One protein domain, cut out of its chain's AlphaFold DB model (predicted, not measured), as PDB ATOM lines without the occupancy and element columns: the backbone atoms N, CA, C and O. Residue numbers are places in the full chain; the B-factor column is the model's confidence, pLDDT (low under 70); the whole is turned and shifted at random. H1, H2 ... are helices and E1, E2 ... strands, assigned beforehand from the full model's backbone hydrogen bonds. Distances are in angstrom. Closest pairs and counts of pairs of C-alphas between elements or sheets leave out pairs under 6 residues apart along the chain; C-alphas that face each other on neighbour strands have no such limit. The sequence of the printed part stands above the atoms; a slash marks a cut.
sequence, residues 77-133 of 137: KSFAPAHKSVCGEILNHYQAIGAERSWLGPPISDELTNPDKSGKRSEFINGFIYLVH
ATOM      1  N   LYS A  77      85.956  58.417   4.463       82.69
ATOM      2  CA  LYS A  77      86.822  58.428   3.276       82.69
ATOM      3  C   LYS A  77      88.052  57.561   3.515       82.69
ATOM      4  O   LYS A  77      88.733  57.702   4.529       82.69
ATOM      5  N   SER A  78      88.331  56.673   2.565       82.50
ATOM      6  CA  SER A  78      89.556  55.880   2.519       82.50
ATOM      7  C   SER A  78      90.644  56.610   1.729       82.50
ATOM      8  O   SER A  78      90.376  57.216   0.690       82.50
ATOM      9  N   PHE A  79      91.876  56.547   2.229       80.19
ATOM     10  CA  PHE A  79      93.054  57.176   1.643       80.19
ATOM     11  C   PHE A  79      94.073  56.101   1.245       80.19
ATOM     12  O   PHE A  79      94.528  55.311   2.075       80.19
ATOM     13  N   ALA A  80      94.419  56.067  -0.041       65.94
ATOM     14  CA  ALA A  80      95.509  55.258  -0.588       65.94
ATOM     15  C   ALA A  80      96.782  56.122  -0.684       65.94
ATOM     16  O   ALA A  80      96.648  57.327  -0.894       65.94
ATOM     17  N   PRO A  81      98.005  55.570  -0.532       71.19
ATOM     18  CA  PRO A  81      98.386  54.151  -0.435       71.19
ATOM     19  C   PRO A  81      98.345  53.550   0.982       71.19
ATOM     20  O   PRO A  81      98.567  52.357   1.141       71.19
ATOM     21  N   ALA A  82      98.064  54.344   2.018       71.44
ATOM     22  CA  ALA A  82      98.107  53.874   3.409       71.44
ATOM     23  C   ALA A  82      96.935  52.942   3.800       71.44
ATOM     24  O   ALA A  82      96.961  52.340   4.871       71.44
ATOM     25  N   HIS A  83      95.911  52.817   2.945       75.50
ATOM     26  CA  HIS A  83      94.688  52.039   3.188       75.50
ATOM     27  C   HIS A  83      93.993  52.405   4.509       75.50
ATOM     28  O   HIS A  83      93.422  51.545   5.176       75.50
ATOM     29  N   LYS A  84      94.038  53.689   4.882       83.25
ATOM     30  CA  LYS A  84      93.447  54.198   6.124       83.25
ATOM     31  C   LYS A  84      92.136  54.908   5.886       83.25
ATOM     32  O   LYS A  84      91.959  55.587   4.875       83.25
ATOM     33  N   SER A  85      91.219  54.729   6.825       81.62
ATOM     34  CA  SER A  85      89.888  55.313   6.795       81.62
ATOM     35  C   SER A  85      89.725  56.361   7.891       81.62
ATOM     36  O   SER A  85      89.974  56.105   9.068       81.62
ATOM     37  N   VAL A  86      89.313  57.561   7.485       83.94
ATOM     38  CA  VAL A  86      88.999  58.668   8.396       83.94
ATOM     39  C   VAL A  86      87.552  59.066   8.166       83.94
ATOM     40  O   VAL A  86      87.118  59.164   7.010       83.94
ATOM     41  N   CYS A  87      86.804  59.285   9.246       83.69
ATOM     42  CA  CYS A  87      85.380  59.553   9.180       83.69
ATOM     43  C   CYS A  87      84.975  60.831   9.935       83.69
ATOM     44  O   CYS A  87      85.760  61.473  10.635       83.69
ATOM     45  N   GLY A  88      83.717  61.229   9.738       82.56
ATOM     46  CA  GLY A  88      83.025  62.242  10.536       82.56
ATOM     47  C   GLY A  88      83.701  63.617  10.558       82.56
ATOM     48  O   GLY A  88      84.225  64.096   9.554       82.56
ATOM     49  N   GLU A  89      83.684  64.257  11.727       82.94
ATOM     50  CA  GLU A  89      84.225  65.612  11.915       82.94
ATOM     51  C   GLU A  89      85.744  65.691  11.736       82.94
ATOM     52  O   GLU A  89      86.264  66.704  11.271       82.94
ATOM     53  N   ILE A  90      86.468  64.607  12.038       84.00
ATOM     54  CA  ILE A  90      87.916  64.552  11.813       84.00
ATOM     55  C   ILE A  90      88.203  64.637  10.315       84.00
ATOM     56  O   ILE A  90      89.081  65.391   9.898       84.00
ATOM     57  N   LEU A  91      87.426  63.919   9.499       85.12
ATOM     58  CA  LEU A  91      87.525  64.009   8.048       85.12
ATOM     59  C   LEU A  91      87.204  65.424   7.549       85.12
ATOM     60  O   LEU A  91      87.926  65.930   6.692       85.12
ATOM     61  N   ASN A  92      86.161  66.066   8.084       84.50
ATOM     62  CA  ASN A  92      85.785  67.430   7.700       84.50
ATOM     63  C   ASN A  92      86.911  68.428   7.998       84.50
ATOM     64  O   ASN A  92      87.305  69.198   7.120       84.50
ATOM     65  N   HIS A  93      87.481  68.377   9.206       85.00
ATOM     66  CA  HIS A  93      88.601  69.239   9.579       85.00
ATOM     67  C   HIS A  93      89.841  68.953   8.725       85.00
ATOM     68  O   HIS A  93      90.451  69.877   8.190       85.00
ATOM     69  N   TYR A  94      90.169  67.675   8.527       84.12
ATOM     70  CA  TYR A  94      91.288  67.254   7.689       84.12
ATOM     71  C   TYR A  94      91.142  67.749   6.244       84.12
ATOM     72  O   TYR A  94      92.106  68.224   5.652       84.12
ATOM     73  N   GLN A  95      89.935  67.720   5.674       85.25
ATOM     74  CA  GLN A  95      89.676  68.286   4.349       85.25
ATOM     75  C   GLN A  95      89.794  69.812   4.328       85.25
ATOM     76  O   GLN A  95      90.380  70.353   3.391       85.25
ATOM     77  N   ALA A  96      89.303  70.499   5.362       85.81
ATOM     78  CA  ALA A  96      89.362  71.956   5.458       85.81
ATOM     79  C   ALA A  96      90.801  72.499   5.492       85.81
ATOM     80  O   ALA A  96      91.063  73.566   4.941       85.81
ATOM     81  N   ILE A  97      91.743  71.758   6.088       84.50
ATOM     82  CA  ILE A  97      93.164  72.143   6.148       84.50
ATOM     83  C   ILE A  97      93.978  71.726   4.907       84.50
ATOM     84  O   ILE A  97      95.173  72.010   4.845       84.50
ATOM     85  N   GLY A  98      93.361  71.067   3.918       84.69
ATOM     86  CA  GLY A  98      94.018  70.651   2.668       84.69
ATOM     87  C   GLY A  98      94.357  69.157   2.561       84.69
ATOM     88  O   GLY A  98      95.079  68.760   1.644       84.69
ATOM     89  N   ALA A  99      93.830  68.325   3.462       86.38
ATOM     90  CA  ALA A  99      93.962  66.868   3.476       86.38
ATOM     91  C   ALA A  99      95.420  66.396   3.308       86.38
ATOM     92  O   ALA A  99      96.315  66.866   4.004       86.38
ATOM     93  N   GLU A 100      95.678  65.482   2.374       83.44
ATOM     94  CA  GLU A 100      96.997  64.872   2.141       83.44
ATOM     95  C   GLU A 100      98.061  65.862   1.655       83.44
ATOM     96  O   GLU A 100      99.253  65.597   1.779       83.44
ATOM     97  N   ARG A 101      97.628  67.007   1.114       81.69
ATOM     98  CA  ARG A 101      98.506  68.098   0.670       81.69
ATOM     99  C   ARG A 101      98.774  69.106   1.789       81.69
ATOM    100  O   ARG A 101      99.544  70.039   1.583       81.69
ATOM    101  N   SER A 102      98.123  68.946   2.942       85.06
ATOM    102  CA  SER A 102      98.386  69.755   4.127       85.06
ATOM    103  C   SER A 102      99.688  69.327   4.802       85.06
ATOM    104  O   SER A 102     100.222  68.242   4.569       85.06
ATOM    105  N   TRP A 103     100.162  70.170   5.712       85.62
ATOM    106  CA  TRP A 103     101.312  69.888   6.570       85.62
ATOM    107  C   TRP A 103     101.129  68.638   7.442       85.62
ATOM    108  O   TRP A 103     102.119  68.068   7.891       85.62
ATOM    109  N   LEU A 104      99.890  68.184   7.657       84.06
ATOM    110  CA  LEU A 104      99.582  67.000   8.452       84.06
ATOM    111  C   LEU A 104      99.926  65.687   7.719       84.06
ATOM    112  O   LEU A 104     100.273  64.689   8.354       84.06
ATOM    113  N   GLY A 105      99.894  65.714   6.382       86.12
ATOM    114  CA  GLY A 105     100.159  64.557   5.533       86.12
ATOM    115  C   GLY A 105      99.062  63.484   5.593       86.12
ATOM    116  O   GLY A 105      98.012  63.688   6.202       86.12
ATOM    117  N   PRO A 106      99.279  62.332   4.935       86.19
ATOM    118  CA  PRO A 106      98.289  61.264   4.862       86.19
ATOM    119  C   PRO A 106      98.045  60.587   6.226       86.19
ATOM    120  O   PRO A 106      98.926  60.580   7.093       86.19
ATOM    121  N   PRO A 107      96.857  59.986   6.423       86.94
ATOM    122  CA  PRO A 107      96.546  59.243   7.638       86.94
ATOM    123  C   PRO A 107      97.378  57.960   7.738       86.94
ATOM    124  O   PRO A 107      97.528  57.227   6.759       86.94
ATOM    125  N   ILE A 108      97.875  57.674   8.942       87.81
ATOM    126  CA  ILE A 108      98.640  56.456   9.265       87.81
ATOM    127  C   ILE A 108      97.844  55.468  10.117       87.81
ATOM    128  O   ILE A 108      98.194  54.291  10.172       87.81
ATOM    129  N   SER A 109      96.757  55.922  10.744       81.69
ATOM    130  CA  SER A 109      95.872  55.098  11.565       81.69
ATOM    131  C   SER A 109      94.411  55.307  11.178       81.69
ATOM    132  O   SER A 109      94.037  56.344  10.629       81.69
ATOM    133  N   ASP A 110      93.599  54.293  11.458       79.50
ATOM    134  CA  ASP A 110      92.148  54.387  11.351       79.50
ATOM    135  C   ASP A 110      91.580  55.195  12.528       79.50
ATOM    136  O   ASP A 110      92.262  55.473  13.517       79.50
ATOM    137  N   GLU A 111      90.322  55.613  12.418       76.12
ATOM    138  CA  GLU A 111      89.667  56.380  13.473       76.12
ATOM    139  C   GLU A 111      89.462  55.542  14.745       76.12
ATOM    140  O   GLU A 111      88.657  54.609  14.794       76.12
ATOM    141  N   LEU A 112      90.191  55.904  15.799       75.62
ATOM    142  CA  LEU A 112      90.144  55.248  17.097       75.62
ATOM    143  C   LEU A 112      89.187  56.010  18.016       75.62
ATOM    144  O   LEU A 112      89.285  57.228  18.175       75.62
ATOM    145  N   THR A 113      88.275  55.289  18.663       72.75
ATOM    146  CA  THR A 113      87.459  55.854  19.745       72.75
ATOM    147  C   THR A 113      88.308  55.941  21.009       72.75
ATOM    148  O   THR A 113      88.943  54.960  21.400       72.75
ATOM    149  N   ASN A 114      88.326  57.106  21.659       65.69
ATOM    150  CA  ASN A 114      89.051  57.266  22.916       65.69
ATOM    151  C   ASN A 114      88.414  56.388  24.010       65.69
ATOM    152  O   ASN A 114      87.188  56.239  24.037       65.69
ATOM    153  N   PRO A 115      89.206  55.839  24.949       62.69
ATOM    154  CA  PRO A 115      88.694  54.968  26.013       62.69
ATOM    155  C   PRO A 115      87.668  55.662  26.924       62.69
ATOM    156  O   PRO A 115      86.806  54.998  27.491       62.69
ATOM    157  N   ASP A 116      87.712  56.993  27.001       61.97
ATOM    158  CA  ASP A 116      86.765  57.833  27.744       61.97
ATOM    159  C   ASP A 116      85.391  57.973  27.052       61.97
ATOM    160  O   ASP A 116      84.482  58.601  27.580       61.97
ATOM    161  N   LYS A 117      85.217  57.414  25.841       63.84
ATOM    162  CA  LYS A 117      84.018  57.526  24.976       63.84
ATOM    163  C   LYS A 117      83.592  58.959  24.611       63.84
ATOM    164  O   LYS A 117      82.721  59.128  23.764       63.84
ATOM    165  N   SER A 118      84.235  59.976  25.173       67.50
ATOM    166  CA  SER A 118      83.995  61.405  24.961       67.50
ATOM    167  C   SER A 118      84.631  61.952  23.681       67.50
ATOM    168  O   SER A 118      84.611  63.156  23.448       67.50
ATOM    169  N   GLY A 119      85.213  61.105  22.825       75.56
ATOM    170  CA  GLY A 119      85.899  61.585  21.633       75.56
ATOM    171  C   GLY A 119      86.453  60.511  20.705       75.56
ATOM    172  O   GLY A 119      86.473  59.318  21.016       75.56
ATOM    173  N   LYS A 120      86.928  60.973  19.552       82.12
ATOM    174  CA  LYS A 120      87.589  60.180  18.509       82.12
ATOM    175  C   LYS A 120      88.955  60.785  18.210       82.12
ATOM    176  O   LYS A 120      89.158  61.980  18.408       82.12
ATOM    177  N   ARG A 121      89.894  59.977  17.734       84.12
ATOM    178  CA  ARG A 121      91.207  60.450  17.295       84.12
ATOM    179  C   ARG A 121      91.641  59.751  16.017       84.12
ATOM    180  O   ARG A 121      91.352  58.571  15.825       84.12
ATOM    181  N   SER A 122      92.392  60.470  15.194       85.94
ATOM    182  CA  SER A 122      93.098  59.903  14.046       85.94
ATOM    183  C   SER A 122      94.543  60.374  14.042       85.94
ATOM    184  O   SER A 122      94.851  61.502  14.435       85.94
ATOM    185  N   GLU A 123      95.416  59.481  13.596       87.44
ATOM    186  CA  GLU A 123      96.859  59.692  13.548       87.44
ATOM    187  C   GLU A 123      97.286  59.891  12.091       87.44
ATOM    188  O   GLU A 123      96.838  59.173  11.188       87.44
ATOM    189  N   PHE A 124      98.170  60.856  11.866       88.31
ATOM    190  CA  PHE A 124      98.695  61.265  10.566       88.31
ATOM    191  C   PHE A 124     100.223  61.299  10.619       88.31
ATOM    192  O   PHE A 124     100.801  61.328  11.704       88.31
ATOM    193  N   ILE A 125     100.885  61.317   9.456       84.75
ATOM    194  CA  ILE A 125     102.359  61.266   9.392       84.75
ATOM    195  C   ILE A 125     103.008  62.349  10.265       84.75
ATOM    196  O   ILE A 125     103.977  62.065  10.965       84.75
ATOM    197  N   ASN A 126     102.461  63.566  10.254       84.94
ATOM    198  CA  ASN A 126     103.054  64.705  10.950       84.94
ATOM    199  C   ASN A 126     102.247  65.165  12.177       84.94
ATOM    200  O   ASN A 126     102.482  66.264  12.678       84.94
ATOM    201  N   GLY A 127     101.284  64.375  12.669       85.81
ATOM    202  CA  GLY A 127     100.516  64.774  13.849       85.81
ATOM    203  C   GLY A 127      99.253  63.970  14.132       85.81
ATOM    204  O   GLY A 127      99.012  62.904  13.575       85.81
ATOM    205  N   PHE A 128      98.424  64.509  15.022       85.75
ATOM    206  CA  PHE A 128      97.197  63.879  15.500       85.75
ATOM    207  C   PHE A 128      96.051  64.882  15.450       85.75
ATOM    208  O   PHE A 128      96.236  66.049  15.800       85.75
ATOM    209  N   ILE A 129      94.859  64.424  15.070       81.06
ATOM    210  CA  ILE A 129      93.625  65.194  15.258       81.06
ATOM    211  C   ILE A 129      92.807  64.504  16.341       81.06
ATOM    212  O   ILE A 129      92.481  63.320  16.231       81.06
ATOM    213  N   TYR A 130      92.453  65.273  17.367       84.06
ATOM    214  CA  TYR A 130      91.556  64.852  18.432       84.06
ATOM    215  C   TYR A 130      90.212  65.544  18.253       84.06
ATOM    216  O   TYR A 130      90.128  66.768  18.199       84.06
ATOM    217  N   LEU A 131      89.156  64.746  18.200       78.94
ATOM    218  CA  LEU A 131      87.787  65.207  18.297       78.94
ATOM    219  C   LEU A 131      87.308  64.980  19.726       78.94
ATOM    220  O   LEU A 131      87.097  63.840  20.138       78.94
ATOM    221  N   VAL A 132      87.101  66.067  20.459       77.31
ATOM    222  CA  VAL A 132      86.378  66.058  21.734       77.31
ATOM    223  C   VAL A 132      84.900  66.296  21.458       77.31
ATOM    224  O   VAL A 132      84.512  67.325  20.912       77.31
ATOM    225  N   HIS A 133      84.063  65.329  21.815       64.62
ATOM    226  CA  HIS A 133      82.624  65.513  21.867       64.62
ATOM    227  C   HIS A 133      82.300  66.247  23.165       64.62
ATOM    228  O   HIS A 133      82.388  65.689  24.257       64.62
TER     229      HIS A 133
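This is residues 77 to 133 of the 137 residues of an uncharacterized protein of Corynebacterium glucuronolyticum ATCC 51866 (UniProt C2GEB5). A slim hairpin of two strands, E3 and E4, has the helix H1 over one of its faces, and a smaller hairpin, E1 and E2, follows the same side, with E2 coming near E3 at Val 86 and Ser 122 and E1 lying farthest out. A long stretch with no named element, residues 97 to 118, leads from H1 back along E3, where residues 112 to 113 pair antiparallel with residues 120 to 121. The printed part has 57 residues, under half of them in named elements, in the order E1, E2, H1, E3, E4; both two-stranded sheets are antiparallel and the class is mixed, helices and strands. It is compact, with a radius of gyration of the C-alphas of 10.5 A, and spans 30 by 21 by 18 A.

E3, residues 119 to 124, and E4, residues 127 to 132, are antiparallel at 168 degrees, with N 122 and O 129 within hydrogen-bond range at 3.0 A. The closest C-alphas of E4 and H1, residues 88 to 96, are those of Leu 131 and Ile 90, 6.5 A apart. In H1 every O i to N i+4 pair is within hydrogen-bond range. E1, residues 77 to 79, and E2, residues 84 to 87, form an antiparallel hairpin at 155 degrees, with N 79 and O 84 at 2.8 A. The closest C-alphas of E2 and E3 are those of Val 86 and Ser 122, 7.1 A apart. E1 is apart from E3 and E4.

E3 is 16.9 A long, from C-alpha 119 at (85.899, 61.585, 21.633), and E4 is 16.2 A, ending with C-alpha 132 at (86.378, 66.058, 21.734). H1 is 12.7 A long, E2 10.2 A and E1 6.6 A, from C-alpha 77 at (86.822, 58.428, 3.276).

The two C-alphas farthest apart, those of Arg 101 and Asp 116, are 31.2 A apart. The printed part has no cut. The link from H1 to E3 is long, with 22 residues. Residue 80, residues 114 to 118 and residue 133 of the model have pLDDT under 70.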